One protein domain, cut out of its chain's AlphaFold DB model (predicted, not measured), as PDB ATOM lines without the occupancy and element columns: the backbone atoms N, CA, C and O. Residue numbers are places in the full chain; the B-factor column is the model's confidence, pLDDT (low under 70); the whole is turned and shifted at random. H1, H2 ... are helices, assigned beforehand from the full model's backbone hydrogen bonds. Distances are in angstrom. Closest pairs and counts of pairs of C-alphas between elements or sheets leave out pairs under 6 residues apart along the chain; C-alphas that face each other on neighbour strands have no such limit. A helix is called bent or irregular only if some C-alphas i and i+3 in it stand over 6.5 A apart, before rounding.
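This is residues 223 to 318 of the 624 residues of an uncharacterized protein of Candidatus Lokiarchaeota archaeon (UniProt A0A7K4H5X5). Five helices make a closed ring of contacts, each touching two others: H1, H2, H3, H5 and H4, in that order round the ring, with H4 touching H1 again to close it. H1, H2 and H3 make two successive helical hairpins, H5 is the longest helix, and H4 is sharply kinked, with its two halves folded back. The printed part has 96 residues with five named helices, H1 to H5 in order along the chain, and no named strand; the class is all helix. The whole is compact, with a radius of gyration of the C-alphas of 12.7 A, and rounded, spanning 35 by 33 by 22 A.

H1, residues 223 to 230, and H2, residues 238 to 249, touch as a hairpin at a shallow tilt of 13 degrees, opposite ways; their closest C-alphas, Lys 223 and Leu 248, are 6.5 A apart. H2 forms a second hairpin with H3, residues 255 to 265, at a steep tilt of 41 degrees; their closest C-alphas, Ile 244 and Leu 261, are 6.4 A apart. H4, residues 270 to 285, is close to but not clearly touching H3, with the C-alphas of Leu 265 and Leu 273 at 7.1 A. H4 touches H1 with residues 275 to 278 alone, the closest C-alphas being Asn 229 and Leu 276 at 5.2 A. H5, residues 297 to 316, touches H3 with residues 301 to 308 alone, at a steep tilt of 50 degrees, opposite ways; the closest C-alphas are Ile 262 and Arg 301 at 6.0 A. H5 touches H4 with residues 300 to 307 alone, at a steep tilt of 57 degrees, the same way; the closest C-alphas are Phe 281 and Phe 307 at 6.8 A. H1 is apart from H3 and H5, and H2 is apart from H4 and H5. In H1, H2, H3 and H5 every O i to N i+4 pair is within hydrogen-bond range; in H4 it is 9 of 12.

H1 begins at C-alpha 223, (173.237, 128.360, 178.757). H2 measures 16.6 A from first to last C-alpha and H3 15.2 A. H4 has a kink of 137 degrees near residue 279 and is irregular, with C-alphas 276 and 279 9.3 A apart; its first and last C-alphas are 8.8 A apart. H5 measures 28.1 A and ends at C-alpha 316, (181.427, 123.135, 189.187).

The two C-alphas farthest apart, those of Gly 292 and Lys 318, are 36.6 A apart. The printed part has no cut. The link from H4 to H5, 11 residues, is long; those from H2 to H3 and H3 to H4 are tight, and that from H1 to H2 is short. The mean pLDDT of the printed part is 86.2, with residues 289 to 293 and 313 to 318 under 70.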
ATOM      1  N   LYS A 223     173.981 129.387 179.502       89.62
ATOM      2  CA  LYS A 223     173.237 128.360 178.757       89.62
ATOM      3  C   LYS A 223     171.826 128.841 178.418       89.62
ATOM      4  O   LYS A 223     171.365 128.591 177.312       89.62
ATOM      5  N   GLU A 224     171.166 129.543 179.337       87.81
ATOM      6  CA  GLU A 224     169.831 130.122 179.121       87.81
ATOM      7  C   GLU A 224     169.886 131.246 178.090       87.81
ATOM      8  O   GLU A 224     169.162 131.184 177.102       87.81
ATOM      9  N   ILE A 225     170.844 132.173 178.227       88.69
ATOM     10  CA  ILE A 225     171.083 133.232 177.231       88.69
ATOM     11  C   ILE A 225     171.308 132.622 175.844       88.69
ATOM     12  O   ILE A 225     170.755 133.093 174.850       88.69
ATOM     13  N   LEU A 226     172.124 131.565 175.764       90.69
ATOM     14  CA  LEU A 226     172.390 130.906 174.495       90.69
ATOM     15  C   LEU A 226     171.126 130.252 173.929       90.69
ATOM     16  O   LEU A 226     170.867 130.441 172.747       90.69
ATOM     17  N   LYS A 227     170.326 129.547 174.742       91.94
ATOM     18  CA  LYS A 227     169.050 128.944 174.310       91.94
ATOM     19  C   LYS A 227     168.070 129.997 173.790       91.94
ATOM     20  O   LYS A 227     167.542 129.838 172.692       91.94
ATOM     21  N   GLU A 228     167.872 131.084 174.531       90.19
ATOM     22  CA  GLU A 228     166.963 132.174 174.151       90.19
ATOM     23  C   GLU A 228     167.388 132.854 172.843       90.19
ATOM     24  O   GLU A 228     166.556 133.179 171.991       90.19
ATOM     25  N   ASN A 229     168.693 133.056 172.659       92.00
ATOM     26  CA  ASN A 229     169.220 133.749 171.487       92.00
ATOM     27  C   ASN A 229     169.434 132.829 170.276       92.00
ATOM     28  O   ASN A 229     169.530 133.328 169.153       92.00
ATOM     29  N   LEU A 230     169.485 131.505 170.464       93.19
ATOM     30  CA  LEU A 230     169.710 130.537 169.387       93.19
ATOM     31  C   LEU A 230     168.608 130.597 168.323       93.19
ATOM     32  O   LEU A 230     168.900 130.560 167.126       93.19
ATOM     33  N   TYR A 231     167.351 130.742 168.745       86.19
ATOM     34  CA  TYR A 231     166.206 130.812 167.834       86.19
ATOM     35  C   TYR A 231     166.189 132.100 167.006       86.19
ATOM     36  O   TYR A 231     165.804 132.070 165.841       86.19
ATOM     37  N   LYS A 232     166.709 133.199 167.566       87.88
ATOM     38  CA  LYS A 232     166.823 134.505 166.895       87.88
ATOM     39  C   LYS A 232     167.976 134.566 165.886       87.88
ATOM     40  O   LYS A 232     168.077 135.521 165.121       87.88
ATOM     41  N   ASN A 233     168.877 133.584 165.886       89.00
ATOM     42  CA  ASN A 233     170.019 133.573 164.980       89.00
ATOM     43  C   ASN A 233     169.622 133.044 163.595       89.00
ATOM     44  O   ASN A 233     169.222 131.893 163.463       89.00
ATOM     45  N   ILE A 234     169.772 133.858 162.554       90.50
ATOM     46  CA  ILE A 234     169.465 133.467 161.166       90.50
ATOM     47  C   ILE A 234     170.626 132.755 160.451       90.50
ATOM     48  O   ILE A 234     170.430 132.178 159.391       90.50
ATOM     49  N   THR A 235     171.839 132.799 161.008       89.81
ATOM     50  CA  THR A 235     173.063 132.300 160.357       89.81
ATOM     51  C   THR A 235     173.261 130.795 160.535       89.81
ATOM     52  O   THR A 235     173.863 130.149 159.682       89.81
ATOM     53  N   LEU A 236     172.797 130.231 161.651       93.69
ATOM     54  CA  LEU A 236     172.898 128.801 161.933       93.69
ATOM     55  C   LEU A 236     171.780 128.022 161.236       93.69
ATOM     56  O   LEU A 236     170.605 128.382 161.336       93.69
ATOM     57  N   SER A 237     172.142 126.902 160.612       96.19
ATOM     58  CA  SER A 237     171.168 125.966 160.041       96.19
ATOM     59  C   SER A 237     170.299 125.313 161.128       96.19
ATOM     60  O   SER A 237     170.716 125.189 162.282       96.19
ATOM     61  N   LEU A 238     169.103 124.828 160.768       94.44
ATOM     62  CA  LEU A 238     168.229 124.091 161.700       94.44
ATOM     63  C   LEU A 238     168.937 122.877 162.319       94.44
ATOM     64  O   LEU A 238     168.796 122.621 163.514       94.44
ATOM     65  N   LYS A 239     169.770 122.183 161.531       96.88
ATOM     66  CA  LYS A 239     170.599 121.068 162.005       96.88
ATOM     67  C   LYS A 239     171.608 121.519 163.066       96.88
ATOM     68  O   LYS A 239     171.688 120.904 164.122       96.88
ATOM     69  N   GLU A 240     172.340 122.609 162.829       97.00
ATOM     70  CA  GLU A 240     173.294 123.156 163.808       97.00
ATOM     71  C   GLU A 240     172.602 123.651 165.084       97.00
ATOM     72  O   GLU A 240     173.105 123.413 166.181       97.00
ATOM     73  N   LYS A 241     171.429 124.288 164.963       96.12
ATOM     74  CA  LYS A 241     170.613 124.695 166.118       96.12
ATOM     75  C   LYS A 241     170.150 123.487 166.936       96.12
ATOM     76  O   LYS A 241     170.250 123.514 168.159       96.12
ATOM     77  N   SER A 242     169.695 122.424 166.270       96.62
ATOM     78  CA  SER A 242     169.296 121.173 166.925       96.62
ATOM     79  C   SER A 242     170.456 120.556 167.715       96.62
ATOM     80  O   SER A 242     170.301 120.267 168.901       96.62
ATOM     81  N   ILE A 243     171.652 120.480 167.116       97.00
ATOM     82  CA  ILE A 243     172.865 119.984 167.790       97.00
ATOM     83  C   ILE A 243     173.198 120.839 169.022       97.00
ATOM     84  O   ILE A 243     173.423 120.302 170.106       97.00
ATOM     85  N   ILE A 244     173.187 122.172 168.899       96.06
ATOM     86  CA  ILE A 244     173.449 123.064 170.041       96.06
ATOM     87  C   ILE A 244     172.415 122.837 171.152       96.06
ATOM     88  O   ILE A 244     172.794 122.738 172.318       96.06
ATOM     89  N   ASN A 245     171.131 122.705 170.819       95.38
ATOM     90  CA  ASN A 245     170.082 122.441 171.804       95.38
ATOM     91  C   ASN A 245     170.281 121.104 172.533       95.38
ATOM     92  O   ASN A 245     170.184 121.079 173.760       95.38
ATOM     93  N   GLN A 246     170.626 120.031 171.813       96.25
ATOM     94  CA  GLN A 246     170.944 118.728 172.408       96.25
ATOM     95  C   GLN A 246     172.136 118.820 173.374       96.25
ATOM     96  O   GLN A 246     172.088 118.280 174.479       96.25
ATOM     97  N   ILE A 247     173.183 119.565 173.003       95.81
ATOM     98  CA  ILE A 247     174.347 119.819 173.867       95.81
ATOM     99  C   ILE A 247     173.928 120.602 175.128       95.81
ATOM    100  O   ILE A 247     174.339 120.263 176.235       95.81
ATOM    101  N   LEU A 248     173.078 121.627 174.995       92.38
ATOM    102  CA  LEU A 248     172.662 122.495 176.108       92.38
ATOM    103  C   LEU A 248     171.623 121.882 177.058       92.38
ATOM    104  O   LEU A 248     171.360 122.460 178.118       92.38
ATOM    105  N   GLN A 249     171.008 120.755 176.702       93.31
ATOM    106  CA  GLN A 249     170.165 119.980 177.618       93.31
ATOM    107  C   GLN A 249     170.995 119.209 178.653       93.31
ATOM    108  O   GLN A 249     170.488 118.894 179.726       93.31
ATOM    109  N   LYS A 250     172.281 118.955 178.381       92.31
ATOM    110  CA  LYS A 250     173.157 118.215 179.294       92.31
ATOM    111  C   LYS A 250     173.651 119.094 180.440       92.31
ATOM    112  O   LYS A 250     174.052 120.252 180.258       92.31
ATOM    113  N   GLU A 251     173.677 118.516 181.639       87.88
ATOM    114  CA  GLU A 251     174.195 119.185 182.834       87.88
ATOM    115  C   GLU A 251     175.695 119.496 182.676       87.88
ATOM    116  O   GLU A 251     176.124 120.638 182.869       87.88
ATOM    117  N   LYS A 252     176.478 118.515 182.207       89.19
ATOM    118  CA  LYS A 252     177.925 118.621 181.953       89.19
ATOM    119  C   LYS A 252     178.246 118.274 180.504       89.19
ATOM    120  O   LYS A 252     177.709 117.299 179.985       89.19
ATOM    121  N   LEU A 253     179.146 119.038 179.881       91.50
ATOM    122  CA  LEU A 253     179.600 118.760 178.521       91.50
ATOM    123  C   LEU A 253     180.864 117.898 178.541       91.50
ATOM    124  O   LEU A 253     181.834 118.175 179.255       91.50
ATOM    125  N   THR A 254     180.879 116.873 177.703       93.69
ATOM    126  CA  THR A 254     182.074 116.095 177.371       93.69
ATOM    127  C   THR A 254     183.026 116.917 176.494       93.69
ATOM    128  O   THR A 254     182.642 117.885 175.839       93.69
ATOM    129  N   GLU A 255     184.305 116.537 176.438       90.25
ATOM    130  CA  GLU A 255     185.279 117.231 175.578       90.25
ATOM    131  C   GLU A 255     184.951 117.115 174.081       90.25
ATOM    132  O   GLU A 255     185.319 117.995 173.301       90.25
ATOM    133  N   VAL A 256     184.252 116.051 173.674       95.19
ATOM    134  CA  VAL A 256     183.779 115.872 172.294       95.19
ATOM    135  C   VAL A 256     182.695 116.903 171.979       95.19
ATOM    136  O   VAL A 256     182.835 117.660 171.021       95.19
ATOM    137  N   GLU A 257     181.697 117.037 172.852       96.06
ATOM    138  CA  GLU A 257     180.605 118.010 172.700       96.06
ATOM    139  C   GLU A 257     181.098 119.455 172.762       96.06
ATOM    140  O   GLU A 257     180.633 120.303 172.005       96.06
ATOM    141  N   LYS A 258     182.088 119.762 173.611       95.25
ATOM    142  CA  LYS A 258     182.709 121.097 173.626       95.25
ATOM    143  C   LYS A 258     183.363 121.412 172.295       95.25
ATOM    144  O   LYS A 258     183.192 122.514 171.779       95.25
ATOM    145  N   LYS A 259     184.121 120.465 171.733       95.12
ATOM    146  CA  LYS A 259     184.759 120.645 170.423       95.12
ATOM    147  C   LYS A 259     183.718 120.849 169.332       95.12
ATOM    148  O   LYS A 259     183.917 121.723 168.492       95.12
ATOM    149  N   GLU A 260     182.624 120.100 169.371       97.50
ATOM    150  CA  GLU A 260     181.519 120.232 168.426       97.50
ATOM    151  C   GLU A 260     180.822 121.596 168.550       97.50
ATOM    152  O   GLU A 260     180.758 122.342 167.571       97.50
ATOM    153  N   LEU A 261     180.441 122.000 169.765       96.81
ATOM    154  CA  LEU A 261     179.852 123.309 170.051       96.81
ATOM    155  C   LEU A 261     180.770 124.457 169.602       96.81
ATOM    156  O   LEU A 261     180.333 125.386 168.926       96.81
ATOM    157  N   ILE A 262     182.063 124.387 169.935       96.06
ATOM    158  CA  ILE A 262     183.065 125.380 169.523       96.06
ATOM    159  C   ILE A 262     183.217 125.396 168.003       96.06
ATOM    160  O   ILE A 262     183.372 126.470 167.423       96.06
ATOM    161  N   SER A 263     183.191 124.231 167.352       97.12
ATOM    162  CA  SER A 263     183.294 124.122 165.898       97.12
ATOM    163  C   SER A 263     182.155 124.881 165.224       97.12
ATOM    164  O   SER A 263     182.434 125.763 164.407       97.12
ATOM    165  N   ILE A 264     180.909 124.633 165.646       97.38
ATOM    166  CA  ILE A 264     179.705 125.299 165.127       97.38
ATOM    167  C   ILE A 264     179.763 126.805 165.409       97.38
ATOM    168  O   ILE A 264     179.731 127.613 164.483       97.38
ATOM    169  N   LEU A 265     179.944 127.198 166.675       95.94
ATOM    170  CA  LEU A 265     179.960 128.607 167.077       95.94
ATOM    171  C   LEU A 265     181.102 129.388 166.408       95.94
ATOM    172  O   LEU A 265     180.919 130.536 166.016       95.94
ATOM    173  N   SER A 266     182.278 128.785 166.204       95.31
ATOM    174  CA  SER A 266     183.427 129.481 165.601       95.31
ATOM    175  C   SER A 266     183.209 129.931 164.153       95.31
ATOM    176  O   SER A 266     183.968 130.776 163.673       95.31
ATOM    177  N   LYS A 267     182.193 129.397 163.461       94.75
ATOM    178  CA  LYS A 267     181.797 129.845 162.119       94.75
ATOM    179  C   LYS A 267     181.141 131.225 162.148       94.75
ATOM    180  O   LYS A 267     181.229 131.962 161.173       94.75
ATOM    181  N   LEU A 268     180.532 131.597 163.272       91.69
ATOM    182  CA  LEU A 268     179.793 132.844 163.395       91.69
ATOM    183  C   LEU A 268     180.730 134.051 163.516       91.69
ATOM    184  O   LEU A 268     181.767 133.967 164.190       91.69
ATOM    185  N   PRO A 269     180.365 135.193 162.913       90.31
ATOM    186  CA  PRO A 269     180.972 136.475 163.228       90.31
ATOM    187  C   PRO A 269     180.944 136.777 164.732       90.31
ATOM    188  O   PRO A 269     179.991 136.456 165.444       90.31
ATOM    189  N   THR A 270     181.992 137.430 165.228       88.81
ATOM    190  CA  THR A 270     182.179 137.740 166.655       88.81
ATOM    191  C   THR A 270     181.017 138.535 167.244       88.81
ATOM    192  O   THR A 270     180.680 138.358 168.412       88.81
ATOM    193  N   GLU A 271     180.392 139.411 166.459       84.31
ATOM    194  CA  GLU A 271     179.211 140.158 166.894       84.31
ATOM    195  C   GLU A 271     178.012 139.245 167.173       84.31
ATOM    196  O   GLU A 271     177.369 139.393 168.214       84.31
ATOM    197  N   TYR A 272     177.782 138.234 166.333       90.25
ATOM    198  CA  TYR A 272     176.742 137.236 166.564       90.25
ATOM    199  C   TYR A 272     177.087 136.325 167.734       90.25
ATOM    200  O   TYR A 272     176.200 135.995 168.510       90.25
ATOM    201  N   LEU A 273     178.365 135.985 167.931       92.69
ATOM    202  CA  LEU A 273     178.794 135.265 169.133       92.69
ATOM    203  C   LEU A 273     178.518 136.054 170.415       92.69
ATOM    204  O   LEU A 273     178.110 135.478 171.417       92.69
ATOM    205  N   ILE A 274     178.737 137.369 170.393       90.00
ATOM    206  CA  ILE A 274     178.423 138.258 171.516       90.00
ATOM    207  C   ILE A 274     176.915 138.335 171.751       90.00
ATOM    208  O   ILE A 274     176.494 138.315 172.904       90.00
ATOM    209  N   SER A 275     176.121 138.417 170.681       87.88
ATOM    210  CA  SER A 275     174.658 138.392 170.771       87.88
ATOM    211  C   SER A 275     174.169 137.072 171.378       87.88
ATOM    212  O   SER A 275     173.404 137.078 172.330       87.88
ATOM    213  N   LEU A 276     174.705 135.942 170.905       91.06
ATOM    214  CA  LEU A 276     174.338 134.601 171.358       91.06
ATOM    215  C   LEU A 276     174.759 134.298 172.799       91.06
ATOM    216  O   LEU A 276     173.979 133.731 173.550       91.06
ATOM    217  N   LEU A 277     175.987 134.643 173.190       92.06
ATOM    218  CA  LEU A 277     176.573 134.252 174.484       92.06
ATOM    219  C   LEU A 277     176.507 135.361 175.551       92.06
ATOM    220  O   LEU A 277     177.008 135.192 176.668       92.06
ATOM    221  N   GLY A 278     175.930 136.509 175.204       91.12
ATOM    222  CA  GLY A 278     175.664 137.617 176.110       91.12
ATOM    223  C   GLY A 278     176.883 138.438 176.545       91.12
ATOM    224  O   GLY A 278     178.014 138.336 176.046       91.12
ATOM    225  N   ASN A 279     176.640 139.306 177.530       86.00
ATOM    226  CA  ASN A 279     177.607 140.305 177.991       86.00
ATOM    227  C   ASN A 279     178.854 139.704 178.650       86.00
ATOM    228  O   ASN A 279     179.925 140.314 178.615       86.00
ATOM    229  N   ASP A 280     178.755 138.510 179.226       85.50
ATOM    230  CA  ASP A 280     179.905 137.850 179.837       85.50
ATOM    231  C   ASP A 280     180.896 137.346 178.792       85.50
ATOM    232  O   ASP A 280     182.108 137.519 178.965       85.50
ATOM    233  N   PHE A 281     180.406 136.815 177.670       91.00
ATOM    234  CA  PHE A 281     181.278 136.498 176.546       91.00
ATOM    235  C   PHE A 281     181.880 137.770 175.960       91.00
ATOM    236  O   PHE A 281     183.084 137.833 175.722       91.00
ATOM    237  N   LYS A 282     181.089 138.841 175.840       86.69
ATOM    238  CA  LYS A 282     181.578 140.155 175.403       86.69
ATOM    239  C   LYS A 282     182.700 140.713 176.274       86.69
ATOM    240  O   LYS A 282     183.648 141.290 175.754       86.69
ATOM    241  N   LYS A 283     182.620 140.566 177.598       83.12
ATOM    242  CA  LYS A 283     183.723 140.925 178.508       83.12
ATOM    243  C   LYS A 283     184.917 139.997 178.298       83.12
ATOM    244  O   LYS A 283     186.052 140.465 178.268       83.12
ATOM    245  N   HIS A 284     184.675 138.699 178.107       82.81
ATOM    246  CA  HIS A 284     185.728 137.727 177.826       82.81
ATOM    247  C   HIS A 284     186.518 138.080 176.555       82.81
ATOM    248  O   HIS A 284     187.750 138.021 176.577       82.81
ATOM    249  N   THR A 285     185.837 138.522 175.489       83.44
ATOM    250  CA  THR A 285     186.464 138.886 174.209       83.44
ATOM    251  C   THR A 285     187.389 140.100 174.310       83.44
ATOM    252  O   THR A 285     188.370 140.178 173.576       83.44
ATOM    253  N   GLN A 286     187.164 141.011 175.264       78.88
ATOM    254  CA  GLN A 286     188.006 142.202 175.468       78.88
ATOM    255  C   GLN A 286     189.442 141.874 175.906       78.88
ATOM    256  O   GLN A 286     190.317 142.733 175.816       78.88
ATOM    257  N   ASN A 287     189.702 140.641 176.355       71.75
ATOM    258  CA  ASN A 287     191.048 140.170 176.696       71.75
ATOM    259  C   ASN A 287     191.897 139.799 175.471       71.75
ATOM    260  O   ASN A 287     193.067 139.447 175.620       71.75
ATOM    261  N   TYR A 288     191.311 139.835 174.276       75.44
ATOM    262  CA  TYR A 288     191.949 139.432 173.033       75.44
ATOM    263  C   TYR A 288     192.186 140.666 172.161       75.44
ATOM    264  O   TYR A 288     191.343 141.559 172.069       75.44
ATOM    265  N   ILE A 289     193.366 140.736 171.540       54.91
ATOM    266  CA  ILE A 289     193.718 141.828 170.629       54.91
ATOM    267  C   ILE A 289     192.985 141.577 169.315       54.91
ATOM    268  O   ILE A 289     193.215 140.561 168.663       54.91
ATOM    269  N   LYS A 290     192.086 142.491 168.958       62.47
ATOM    270  CA  LYS A 290     191.271 142.418 167.747       62.47
ATOM    271  C   LYS A 290     191.930 143.227 166.633       62.47
ATOM    272  O   LYS A 290     192.226 144.402 166.838       62.47
ATOM    273  N   TRP A 291     192.099 142.619 165.463       48.91
ATOM    274  CA  TRP A 291     192.425 143.315 164.217       48.91
ATOM    275  C   TRP A 291     191.234 143.141 163.264       48.91
ATOM    276  O   TRP A 291     191.093 142.093 162.648       48.91
ATOM    277  N   GLY A 292     190.335 144.132 163.197       56.06
ATOM    278  CA  GLY A 292     189.142 144.102 162.333       56.06
ATOM    279  C   GLY A 292     187.802 143.878 163.050       56.06
ATOM    280  O   GLY A 292     187.672 144.077 164.259       56.06
ATOM    281  N   TRP A 293     186.767 143.525 162.280       53.47
ATOM    282  CA  TRP A 293     185.381 143.353 162.752       53.47
ATOM    283  C   TRP A 293     185.091 141.977 163.339       53.47
ATOM    284  O   TRP A 293     184.287 141.867 164.267       53.47
ATOM    285  N   ASP A 294     185.831 140.975 162.892       76.75
ATOM    286  CA  ASP A 294     185.757 139.605 163.372       76.75
ATOM    287  C   ASP A 294     187.140 139.144 163.845       76.75
ATOM    288  O   ASP A 294     188.163 139.674 163.411       76.75
ATOM    289  N   PHE A 295     187.178 138.191 164.771       81.69
ATOM    290  CA  PHE A 295     188.405 137.463 165.074       81.69
ATOM    291  C   PHE A 295     188.610 136.380 164.013       81.69
ATOM    292  O   PHE A 295     187.636 135.802 163.524       81.69
ATOM    293  N   ASP A 296     189.863 136.057 163.685       85.81
ATOM    294  CA  ASP A 296     190.126 134.872 162.873       85.81
ATOM    295  C   ASP A 296     189.562 133.622 163.569       85.81
ATOM    296  O   ASP A 296     189.405 133.562 164.796       85.81
ATOM    297  N   GLN A 297     189.236 132.604 162.776       85.44
ATOM    298  CA  GLN A 297     188.569 131.408 163.281       85.44
ATOM    299  C   GLN A 297     189.379 130.700 164.383       85.44
ATOM    300  O   GLN A 297     188.794 130.162 165.325       85.44
ATOM    301  N   GLY A 298     190.715 130.739 164.317       80.75
ATOM    302  CA  GLY A 298     191.593 130.167 165.337       80.75
ATOM    303  C   GLY A 298     191.458 130.885 166.680       80.75
ATOM    304  O   GLY A 298     191.290 130.241 167.721       80.75
ATOM    305  N   VAL A 299     191.452 132.219 166.664       78.62
ATOM    306  CA  VAL A 299     191.236 133.036 167.866       78.62
ATOM    307  C   VAL A 299     189.813 132.872 168.407       78.62
ATOM    308  O   VAL A 299     189.663 132.712 169.621       78.62
ATOM    309  N   LYS A 300     188.784 132.783 167.550       92.44
ATOM    310  CA  LYS A 300     187.404 132.478 167.986       92.44
ATOM    311  C   LYS A 300     187.319 131.142 168.717       92.44
ATOM    312  O   LYS A 300     186.770 131.086 169.817       92.44
ATOM    313  N   ARG A 301     187.920 130.080 168.168       91.94
ATOM    314  CA  ARG A 301     187.972 128.763 168.829       91.94
ATOM    315  C   ARG A 301     188.658 128.842 170.190       91.94
ATOM    316  O   ARG A 301     188.159 128.285 171.162       91.94
ATOM    317  N   LEU A 302     189.766 129.579 170.288       84.69
ATOM    318  CA  LEU A 302     190.476 129.783 171.552       84.69
ATOM    319  C   LEU A 302     189.632 130.555 172.583       84.69
ATOM    320  O   LEU A 302     189.659 130.222 173.768       84.69
ATOM    321  N   MET A 303     188.918 131.594 172.152       91.19
ATOM    322  CA  MET A 303     188.020 132.390 172.995       91.19
ATOM    323  C   MET A 303     186.845 131.559 173.504       91.19
ATOM    324  O   MET A 303     186.607 131.516 174.707       91.19
ATOM    325  N   LEU A 304     186.154 130.859 172.606       94.88
ATOM    326  CA  LEU A 304     185.026 129.993 172.943       94.88
ATOM    327  C   LEU A 304     185.453 128.881 173.901       94.88
ATOM    328  O   LEU A 304     184.819 128.696 174.935       94.88
ATOM    329  N   ASN A 305     186.584 128.222 173.627       91.31
ATOM    330  CA  ASN A 305     187.108 127.174 174.499       91.31
ATOM    331  C   ASN A 305     187.374 127.687 175.919       91.31
ATOM    332  O   ASN A 305     186.924 127.093 176.899       91.31
ATOM    333  N   LYS A 306     188.071 128.826 176.050       87.56
ATOM    334  CA  LYS A 306     188.331 129.407 177.373       87.56
ATOM    335  C   LYS A 306     187.053 129.865 178.055       87.56
ATOM    336  O   LYS A 306     186.945 129.685 179.260       87.56
ATOM    337  N   PHE A 307     186.112 130.457 177.325       93.75
ATOM    338  CA  PHE A 307     184.857 130.921 177.900       93.75
ATOM    339  C   PHE A 307     184.012 129.767 178.442       93.75
ATOM    340  O   PHE A 307     183.644 129.802 179.614       93.75
ATOM    341  N   ILE A 308     183.775 128.734 177.629       92.38
ATOM    342  CA  ILE A 308     183.013 127.540 178.020       92.38
ATOM    343  C   ILE A 308     183.699 126.867 179.211       92.38
ATOM    344  O   ILE A 308     183.072 126.669 180.247       92.38
ATOM    345  N   SER A 309     185.018 126.655 179.130       86.88
ATOM    346  CA  SER A 309     185.797 126.095 180.238       86.88
ATOM    347  C   SER A 309     185.681 126.933 181.514       86.88
ATOM    348  O   SER A 309     185.571 126.386 182.607       86.88
ATOM    349  N   LEU A 310     185.730 128.267 181.422       85.38
ATOM    350  CA  LEU A 310     185.587 129.145 182.587       85.38
ATOM    351  C   LEU A 310     184.192 129.034 183.201       85.38
ATOM    352  O   LEU A 310     184.084 128.981 184.422       85.38
ATOM    353  N   LYS A 311     183.141 128.999 182.379       86.44
ATOM    354  CA  LYS A 311     181.754 128.946 182.847       86.44
ATOM    355  C   LYS A 311     181.386 127.595 183.452       86.44
ATOM    356  O   LYS A 311     180.833 127.583 184.546       86.44
ATOM    357  N   GLU A 312     181.810 126.491 182.844       81.88
ATOM    358  CA  GLU A 312     181.665 125.160 183.442       81.88
ATOM    359  C   GLU A 312     182.439 125.044 184.753       81.88
ATOM    360  O   GLU A 312     181.920 124.539 185.742       81.88
ATOM    361  N   ASN A 313     183.665 125.574 184.810       69.12
ATOM    362  CA  ASN A 313     184.419 125.585 186.058       69.12
ATOM    363  C   ASN A 313     183.739 126.452 187.126       69.12
ATOM    364  O   ASN A 313     183.877 126.150 188.304       69.12
ATOM    365  N   VAL A 314     183.030 127.526 186.767       67.56
ATOM    366  CA  VAL A 314     182.274 128.339 187.734       67.56
ATOM    367  C   VAL A 314     181.038 127.592 188.241       67.56
ATOM    368  O   VAL A 314     180.772 127.667 189.434       67.56
ATOM    369  N   GLU A 315     180.333 126.840 187.393       56.44
ATOM    370  CA  GLU A 315     179.208 125.982 187.805       56.44
ATOM    371  C   GLU A 315     179.671 124.810 188.683       56.44
ATOM    372  O   GLU A 315     179.101 124.589 189.748       56.44
ATOM    373  N   ILE A 316     180.792 124.167 188.347       53.25
ATOM    374  CA  ILE A 316     181.427 123.135 189.187       53.25
ATOM    375  C   ILE A 316     181.952 123.728 190.512       53.25
ATOM    376  O   ILE A 316     182.001 123.035 191.523       53.25
ATOM    377  N   ASN A 317     182.311 125.020 190.537       41.09
ATOM    378  CA  ASN A 317     182.760 125.739 191.739       41.09
ATOM    379  C   ASN A 317     181.626 126.448 192.513       41.09
ATOM    380  O   ASN A 317     181.928 127.136 193.492       41.09
ATOM    381  N   LYS A 318     180.348 126.321 192.110       45.47
ATOM    382  CA  LYS A 318     179.208 126.749 192.948       45.47
ATOM    383  C   LYS A 318     178.968 125.799 194.122       45.47
ATOM    384  O   LYS A 318     178.419 126.236 195.124       45.47
TER     385      LYS A 318